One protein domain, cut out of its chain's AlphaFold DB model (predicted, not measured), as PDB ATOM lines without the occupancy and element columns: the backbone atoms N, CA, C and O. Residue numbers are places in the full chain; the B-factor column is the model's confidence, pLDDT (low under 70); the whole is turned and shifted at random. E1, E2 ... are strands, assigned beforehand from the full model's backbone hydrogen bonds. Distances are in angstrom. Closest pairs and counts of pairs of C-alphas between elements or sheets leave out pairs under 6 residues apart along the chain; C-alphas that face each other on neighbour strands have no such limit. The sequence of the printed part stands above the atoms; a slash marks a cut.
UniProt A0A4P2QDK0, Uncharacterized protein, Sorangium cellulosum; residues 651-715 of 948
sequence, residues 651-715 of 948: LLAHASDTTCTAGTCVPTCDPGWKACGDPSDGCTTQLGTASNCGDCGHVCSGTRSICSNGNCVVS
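AT A GLANCE: This is residues 651 to 715 of the 948 residues of an uncharacterized protein of Sorangium cellulosum (UniProt A0A4P2QDK0). With little regular structure, this is a rod with a two-stranded antiparallel hairpin at each end, E1 with E2 and the shorter E3 with E4, joined by the looping stretch of residues 670 to 704. The printed part has 65 residues, no named helix and four named strands, E1 to E4 in order, holding 21 residues: all strand. It is only just loose, close to compact, with a radius of gyration of the C-alphas of 13.4 A and spans of 43 by 17 by 13 A.

HOW THE PARTS SIT: Look first at the hairpin of E1, residues 655 to 661, and E2, residues 664 to 669, antiparallel at 160 degrees; N 656 and O 668, 2.9 A apart, are within hydrogen-bond range. Next, residues 673 to 674 pair antiparallel with 685 to 686. Then find the hairpin of E3, residues 705 to 708, and E4, residues 711 to 714, antiparallel at 131 degrees, with N 706 and O 713 within hydrogen-bond range at 2.7 A. E1 and E2 are each apart from E3 and E4.

IN THESE COORDINATES: Find C-alpha 655 at (258.525, 290.719, 373.277); from there E1 runs 16.0 A, and E2 15.5 A. E3 spans 9.4 A and E4 9.9 A, ending at C-alpha 714, (244.116, 313.032, 386.974).

THE WHOLE: The C-alphas farthest apart, of Ala 662 and Ser 715, are 44.3 A apart. The printed part has no cut; the link E2 to E3 is long. Residues 690, 701 to 707 and 713 to 715 have pLDDT under 70.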
ATOM      1  N   LEU A 651     254.890 285.646 366.763       88.81
ATOM      2  CA  LEU A 651     255.655 286.858 366.506       88.81
ATOM      3  C   LEU A 651     256.373 287.359 367.772       88.81
ATOM      4  O   LEU A 651     255.979 287.081 368.904       88.81
ATOM      5  N   LEU A 652     257.448 288.124 367.556       88.31
ATOM      6  CA  LEU A 652     258.268 288.787 368.587       88.31
ATOM      7  C   LEU A 652     257.903 290.275 368.743       88.31
ATOM      8  O   LEU A 652     258.726 291.093 369.146       88.31
ATOM      9  N   ALA A 653     256.689 290.675 368.356       87.75
ATOM     10  CA  ALA A 653     256.286 292.074 368.456       87.75
ATOM     11  C   ALA A 653     256.261 292.509 369.933       87.75
ATOM     12  O   ALA A 653     255.456 291.998 370.711       87.75
ATOM     13  N   HIS A 654     257.156 293.436 370.295       89.12
ATOM     14  CA  HIS A 654     257.329 293.978 371.653       89.12
ATOM     15  C   HIS A 654     257.504 292.900 372.741       89.12
ATOM     16  O   HIS A 654     256.987 293.019 373.857       89.12
ATOM     17  N   ALA A 655     258.199 291.819 372.388       87.56
ATOM     18  CA  ALA A 655     258.525 290.719 373.277       87.56
ATOM     19  C   ALA A 655     260.022 290.402 373.203       87.56
ATOM     20  O   ALA A 655     260.590 290.283 372.116       87.56
ATOM     21  N   SER A 656     260.622 290.206 374.372       88.38
ATOM     22  CA  SER A 656     262.018 289.795 374.544       88.38
ATOM     23  C   SER A 656     262.270 288.348 374.112       88.38
ATOM     24  O   SER A 656     263.373 288.009 373.686       88.38
ATOM     25  N   ASP A 657     261.242 287.501 374.198       89.94
ATOM     26  CA  ASP A 657     261.248 286.113 373.745       89.94
ATOM     27  C   ASP A 657     259.808 285.645 373.484       89.94
ATOM     28  O   ASP A 657     258.871 286.173 374.080       89.94
ATOM     29  N   THR A 658     259.612 284.631 372.644       89.31
ATOM     30  CA  THR A 658     258.306 283.994 372.429       89.31
ATOM     31  C   THR A 658     258.490 282.491 372.273       89.31
ATOM     32  O   THR A 658     259.313 282.038 371.485       89.31
ATOM     33  N   THR A 659     257.688 281.692 372.980       91.81
ATOM     34  CA  THR A 659     257.752 280.221 372.912       91.81
ATOM     35  C   THR A 659     256.432 279.625 372.434       91.81
ATOM     36  O   THR A 659     255.373 280.213 372.629       91.81
ATOM     37  N   CYS A 660     256.470 278.450 371.804       91.06
ATOM     38  CA  CYS A 660     255.272 277.654 371.540       91.06
ATOM     39  C   CYS A 660     255.189 276.540 372.585       91.06
ATOM     40  O   CYS A 660     256.105 275.727 372.692       91.06
ATOM     41  N   THR A 661     254.111 276.502 373.368       90.31
ATOM     42  CA  THR A 661     253.899 275.471 374.392       90.31
ATOM     43  C   THR A 661     252.544 274.812 374.185       90.31
ATOM     44  O   THR A 661     251.509 275.472 374.249       90.31
ATOM     45  N   ALA A 662     252.544 273.500 373.937       88.50
ATOM     46  CA  ALA A 662     251.344 272.705 373.661       88.50
ATOM     47  C   ALA A 662     250.466 273.274 372.524       88.50
ATOM     48  O   ALA A 662     249.241 273.160 372.557       88.50
ATOM     49  N   GLY A 663     251.094 273.881 371.511       87.31
ATOM     50  CA  GLY A 663     250.408 274.471 370.359       87.31
ATOM     51  C   GLY A 663     249.787 275.844 370.618       87.31
ATOM     52  O   GLY A 663     248.929 276.268 369.852       87.31
ATOM     53  N   THR A 664     250.191 276.534 371.690       89.50
ATOM     54  CA  THR A 664     249.820 277.932 371.963       89.50
ATOM     55  C   THR A 664     251.072 278.797 372.092       89.50
ATOM     56  O   THR A 664     252.024 278.417 372.775       89.50
ATOM     57  N   CYS A 665     251.073 279.961 371.440       91.06
ATOM     58  CA  CYS A 665     252.149 280.942 371.564       91.06
ATOM     59  C   CYS A 665     252.127 281.591 372.959       91.06
ATOM     60  O   CYS A 665     251.069 281.963 373.463       91.06
ATOM     61  N   VAL A 666     253.292 281.737 373.583       90.44
ATOM     62  CA  VAL A 666     253.480 282.342 374.907       90.44
ATOM     63  C   VAL A 666     254.621 283.363 374.808       90.44
ATOM     64  O   VAL A 666     255.794 282.980 374.894       90.44
ATOM     65  N   PRO A 667     254.306 284.648 374.559       90.19
ATOM     66  CA  PRO A 667     255.302 285.712 374.474       90.19
ATOM     67  C   PRO A 667     255.709 286.252 375.857       90.19
ATOM     68  O   PRO A 667     254.882 286.394 376.759       90.19
ATOM     69  N   THR A 668     256.984 286.604 375.997       90.94
ATOM     70  CA  THR A 668     257.592 287.276 377.155       90.94
ATOM     71  C   THR A 668     257.735 288.762 376.842       90.94
ATOM     72  O   THR A 668     258.718 289.196 376.241       90.94
ATOM     73  N   CYS A 669     256.720 289.541 377.209       89.31
ATOM     74  CA  CYS A 669     256.615 290.944 376.816       89.31
ATOM     75  C   CYS A 669     257.723 291.830 377.384       89.31
ATOM     76  O   CYS A 669     258.116 291.686 378.544       89.31
ATOM     77  N   ASP A 670     258.163 292.789 376.572       88.88
ATOM     78  CA  ASP A 670     259.049 293.859 377.016       88.88
ATOM     79  C   ASP A 670     258.346 294.754 378.057       88.88
ATOM     80  O   ASP A 670     257.108 294.840 378.077       88.88
ATOM     81  N   PRO A 671     259.099 295.464 378.919       85.38
ATOM     82  CA  PRO A 671     258.522 296.405 379.872       85.38
ATOM     83  C   PRO A 671     257.565 297.399 379.194       85.38
ATOM     84  O   PRO A 671     257.908 298.039 378.201       85.38
ATOM     85  N   GLY A 672     256.353 297.534 379.739       83.88
ATOM     86  CA  GLY A 672     255.317 298.416 379.190       83.88
ATOM     87  C   GLY A 672     254.431 297.793 378.106       83.88
ATOM     88  O   GLY A 672     253.580 298.496 377.567       83.88
ATOM     89  N   TRP A 673     254.558 296.497 377.807       89.06
ATOM     90  CA  TRP A 673     253.713 295.794 376.835       89.06
ATOM     91  C   TRP A 673     253.082 294.530 377.424       89.06
ATOM     92  O   TRP A 673     253.621 293.913 378.343       89.06
ATOM     93  N   LYS A 674     251.911 294.139 376.908       88.94
ATOM     94  CA  LYS A 674     251.200 292.916 377.313       88.94
ATOM     95  C   LYS A 674     250.486 292.262 376.127       88.94
ATOM     96  O   LYS A 674     250.010 292.939 375.216       88.94
ATOM     97  N   ALA A 675     250.393 290.934 376.140       87.25
ATOM     98  CA  ALA A 675     249.647 290.158 375.150       87.25
ATOM     99  C   ALA A 675     248.166 290.056 375.555       87.25
ATOM    100  O   ALA A 675     247.755 289.115 376.230       87.25
ATOM    101  N   CYS A 676     247.373 291.067 375.192       83.44
ATOM    102  CA  CYS A 676     245.938 291.118 375.512       83.44
ATOM    103  C   CYS A 676     245.035 290.550 374.397       83.44
ATOM    104  O   CYS A 676     243.833 290.399 374.610       83.44
ATOM    105  N   GLY A 677     245.598 290.299 373.209       81.25
ATOM    106  CA  GLY A 677     244.910 289.780 372.022       81.25
ATOM    107  C   GLY A 677     245.284 288.331 371.711       81.25
ATOM    108  O   GLY A 677     245.488 287.536 372.627       81.25
ATOM    109  N   ASP A 678     245.371 287.991 370.422       83.81
ATOM    110  CA  ASP A 678     245.864 286.678 369.997       83.81
ATOM    111  C   ASP A 678     247.344 286.523 370.400       83.81
ATOM    112  O   ASP A 678     248.175 287.342 369.990       83.81
ATOM    113  N   PRO A 679     247.708 285.502 371.198       82.50
ATOM    114  CA  PRO A 679     249.090 285.277 371.596       82.50
ATOM    115  C   PRO A 679     250.058 285.055 370.424       82.50
ATOM    116  O   PRO A 679     251.266 285.224 370.613       82.50
ATOM    117  N   SER A 680     249.577 284.686 369.227       85.31
ATOM    118  CA  SER A 680     250.436 284.561 368.038       85.31
ATOM    119  C   SER A 680     250.976 285.895 367.537       85.31
ATOM    120  O   SER A 680     252.050 285.923 366.941       85.31
ATOM    121  N   ASP A 681     250.286 287.003 367.815       88.44
ATOM    122  CA  ASP A 681     250.693 288.334 367.358       88.44
ATOM    123  C   ASP A 681     251.775 288.969 368.249       88.44
ATOM    124  O   ASP A 681     252.312 290.028 367.921       88.44
ATOM    125  N   GLY A 682     252.125 288.324 369.365       86.81
ATOM    126  CA  GLY A 682     253.046 288.855 370.367       86.81
ATOM    127  C   GLY A 682     252.369 289.837 371.329       86.81
ATOM    128  O   GLY A 682     251.165 289.780 371.589       86.81
ATOM    129  N   CYS A 683     253.146 290.753 371.898       89.62
ATOM    130  CA  CYS A 683     252.679 291.698 372.908       89.62
ATOM    131  C   CYS A 683     252.172 292.976 372.245       89.62
ATOM    132  O   CYS A 683     252.812 294.018 372.268       89.62
ATOM    133  N   THR A 684     251.003 292.891 371.618       88.62
ATOM    134  CA  THR A 684     250.461 293.969 370.776       88.62
ATOM    135  C   THR A 684     249.806 295.114 371.544       88.62
ATOM    136  O   THR A 684     249.422 296.116 370.941       88.62
ATOM    137  N   THR A 685     249.647 294.998 372.865       88.44
ATOM    138  CA  THR A 685     248.966 296.014 373.673       88.44
ATOM    139  C   THR A 685     249.950 296.786 374.536       88.44
ATOM    140  O   THR A 685     250.588 296.226 375.427       88.44
ATOM    141  N   GLN A 686     250.033 298.092 374.292       85.88
ATOM    142  CA  GLN A 686     250.846 299.009 375.079       85.88
ATOM    143  C   GLN A 686     250.163 299.326 376.419       85.88
ATOM    144  O   GLN A 686     249.033 299.834 376.458       85.88
ATOM    145  N   LEU A 687     250.864 299.045 377.514       81.31
ATOM    146  CA  LEU A 687     250.495 299.448 378.868       81.31
ATOM    147  C   LEU A 687     250.875 300.917 379.097       81.31
ATOM    148  O   LEU A 687     251.816 301.430 378.497       81.31
ATOM    149  N   GLY A 688     250.129 301.610 379.957       73.50
ATOM    150  CA  GLY A 688     250.324 303.052 380.185       73.50
ATOM    151  C   GLY A 688     249.407 303.939 379.339       73.50
ATOM    152  O   GLY A 688     249.500 305.160 379.374       73.50
ATOM    153  N   THR A 689     248.471 303.342 378.600       76.81
ATOM    154  CA  THR A 689     247.404 304.079 377.914       76.81
ATOM    155  C   THR A 689     246.169 304.183 378.808       76.81
ATOM    156  O   THR A 689     245.940 303.329 379.661       76.81
ATOM    157  N   ALA A 690     245.320 305.195 378.593       69.94
ATOM    158  CA  ALA A 690     244.074 305.354 379.356       69.94
ATOM    159  C   ALA A 690     243.110 304.158 379.217       69.94
ATOM    160  O   ALA A 690     242.234 303.986 380.057       69.94
ATOM    161  N   SER A 691     243.277 303.332 378.179       81.12
ATOM    162  CA  SER A 691     242.490 302.114 377.956       81.12
ATOM    163  C   SER A 691     243.137 300.842 378.520       81.12
ATOM    164  O   SER A 691     242.450 299.831 378.643       81.12
ATOM    165  N   ASN A 692     244.439 300.870 378.835       82.75
ATOM    166  CA  ASN A 692     245.222 299.724 379.317       82.75
ATOM    167  C   ASN A 692     246.222 300.183 380.392       82.75
ATOM    168  O   ASN A 692     247.443 300.156 380.198       82.75
ATOM    169  N   CYS A 693     245.705 300.703 381.502       83.00
ATOM    170  CA  CYS A 693     246.530 301.302 382.536       83.00
ATOM    171  C   CYS A 693     247.033 300.260 383.538       83.00
ATOM    172  O   CYS A 693     246.266 299.730 384.330       83.00
ATOM    173  N   GLY A 694     248.315 299.906 383.462       80.19
ATOM    174  CA  GLY A 694     248.905 298.846 384.288       80.19
ATOM    175  C   GLY A 694     248.478 297.423 383.896       80.19
ATOM    176  O   GLY A 694     249.258 296.492 384.076       80.19
ATOM    177  N   ASP A 695     247.295 297.245 383.295       85.94
ATOM    178  CA  ASP A 695     246.806 295.955 382.805       85.94
ATOM    179  C   ASP A 695     245.904 296.070 381.555       85.94
ATOM    180  O   ASP A 695     245.348 297.131 381.248       85.94
ATOM    181  N   CYS A 696     245.740 294.952 380.842       86.19
ATOM    182  CA  CYS A 696     244.842 294.765 379.706       86.19
ATOM    183  C   CYS A 696     243.411 295.188 380.053       86.19
ATOM    184  O   CYS A 696     242.782 294.609 380.940       86.19
ATOM    185  N   GLY A 697     242.870 296.166 379.328       82.25
ATOM    186  CA  GLY A 697     241.497 296.631 379.525       82.25
ATOM    187  C   GLY A 697     241.251 297.353 380.854       82.25
ATOM    188  O   GLY A 697     240.091 297.603 381.194       82.25
ATOM    189  N   HIS A 698     242.298 297.709 381.609       85.00
ATOM    190  CA  HIS A 698     242.161 298.585 382.769       85.00
ATOM    191  C   HIS A 698     241.962 300.030 382.295       85.00
ATOM    192  O   HIS A 698     242.913 300.789 382.101       85.00
ATOM    193  N   VAL A 699     240.701 300.387 382.044       82.56
ATOM    194  CA  VAL A 699     240.322 301.712 381.549       82.56
ATOM    195  C   VAL A 699     240.242 302.705 382.705       82.56
ATOM    196  O   VAL A 699     239.460 302.526 383.644       82.56
ATOM    197  N   CYS A 700     240.988 303.799 382.602       75.38
ATOM    198  CA  CYS A 700     240.874 304.914 383.526       75.38
ATOM    199  C   CYS A 700     239.521 305.609 383.355       75.38
ATOM    200  O   CYS A 700     239.228 306.203 382.319       75.38
ATOM    201  N   SER A 701     238.678 305.507 384.383       64.25
ATOM    202  CA  SER A 701     237.340 306.101 384.408       64.25
ATOM    203  C   SER A 701     237.348 307.455 385.126       64.25
ATOM    204  O   SER A 701     238.143 307.686 386.038       64.25
ATOM    205  N   GLY A 702     236.488 308.374 384.679       60.19
ATOM    206  CA  GLY A 702     236.426 309.765 385.147       60.19
ATOM    207  C   GLY A 702     236.799 310.776 384.058       60.19
ATOM    208  O   GLY A 702     237.503 310.465 383.098       60.19
ATOM    209  N   THR A 703     236.303 312.009 384.168       47.38
ATOM    210  CA  THR A 703     236.771 313.098 383.306       47.38
ATOM    211  C   THR A 703     238.215 313.408 383.690       47.38
ATOM    212  O   THR A 703     238.425 313.904 384.793       47.38
ATOM    213  N   ARG A 704     239.169 313.195 382.766       58.38
ATOM    214  CA  ARG A 704     240.596 313.600 382.864       58.38
ATOM    215  C   ARG A 704     241.558 312.583 383.504       58.38
ATOM    216  O   ARG A 704     242.675 312.958 383.853       58.38
ATOM    217  N   SER A 705     241.162 311.317 383.611       62.19
ATOM    218  CA  SER A 705     242.024 310.244 384.117       62.19
ATOM    219  C   SER A 705     243.000 309.757 383.029       62.19
ATOM    220  O   SER A 705     242.577 309.244 381.993       62.19
ATOM    221  N   ILE A 706     244.301 309.923 383.255       65.75
ATOM    222  CA  ILE A 706     245.412 309.391 382.454       65.75
ATOM    223  C   ILE A 706     246.073 308.228 383.202       65.75
ATOM    224  O   ILE A 706     245.887 308.084 384.407       65.75
ATOM    225  N   CYS A 707     246.858 307.407 382.510       68.62
ATOM    226  CA  CYS A 707     247.657 306.389 383.178       68.62
ATOM    227  C   CYS A 707     249.062 306.917 383.462       68.62
ATOM    228  O   CYS A 707     249.754 307.288 382.523       68.62
ATOM    229  N   SER A 708     249.492 306.912 384.722       71.94
ATOM    230  CA  SER A 708     250.873 307.206 385.114       71.94
ATOM    231  C   SER A 708     251.363 306.136 386.085       71.94
ATOM    232  O   SER A 708     250.670 305.793 387.045       71.94
ATOM    233  N   ASN A 709     252.530 305.549 385.807       73.75
ATOM    234  CA  ASN A 709     253.101 304.430 386.572       73.75
ATOM    235  C   ASN A 709     252.122 303.260 386.801       73.75
ATOM    236  O   ASN A 709     252.081 302.669 387.878       73.75
ATOM    237  N   GLY A 710     251.296 302.948 385.798       71.81
ATOM    238  CA  GLY A 710     250.303 301.872 385.883       71.81
ATOM    239  C   GLY A 710     249.072 302.191 386.738       71.81
ATOM    240  O   GLY A 710     248.242 301.309 386.929       71.81
ATOM    241  N   ASN A 711     248.927 303.432 387.214       74.62
ATOM    242  CA  ASN A 711     247.783 303.896 387.994       74.62
ATOM    243  C   ASN A 711     247.015 304.994 387.258       74.62
ATOM    244  O   ASN A 711     247.595 305.845 386.583       74.62
ATOM    245  N   CYS A 712     245.697 305.009 387.428       72.81
ATOM    246  CA  CYS A 712     244.868 306.081 386.898       72.81
ATOM    247  C   CYS A 712     245.006 307.336 387.765       72.81
ATOM    248  O   CYS A 712     244.565 307.354 388.913       72.81
ATOM    249  N   VAL A 713     245.601 308.386 387.204       64.56
ATOM    250  CA  VAL A 713     245.804 309.693 387.844       64.56
ATOM    251  C   VAL A 713     245.097 310.783 387.044       64.56
ATOM    252  O   VAL A 713     244.815 310.612 385.863       64.56
ATOM    253  N   VAL A 714     244.786 311.918 387.660       62.03
ATOM    254  CA  VAL A 714     244.116 313.032 386.974       62.03
ATOM    255  C   VAL A 714     245.175 313.974 386.394       62.03
ATOM    256  O   VAL A 714     246.071 314.398 387.117       62.03
ATOM    257  N   SER A 715     245.096 314.300 385.099       56.47
ATOM    258  CA  SER A 715     245.982 315.307 384.482       56.47
ATOM    259  C   SER A 715     245.649 316.708 385.027       56.47
ATOM    260  O   SER A 715     244.459 317.046 385.091       56.47
TER     261      SER A 715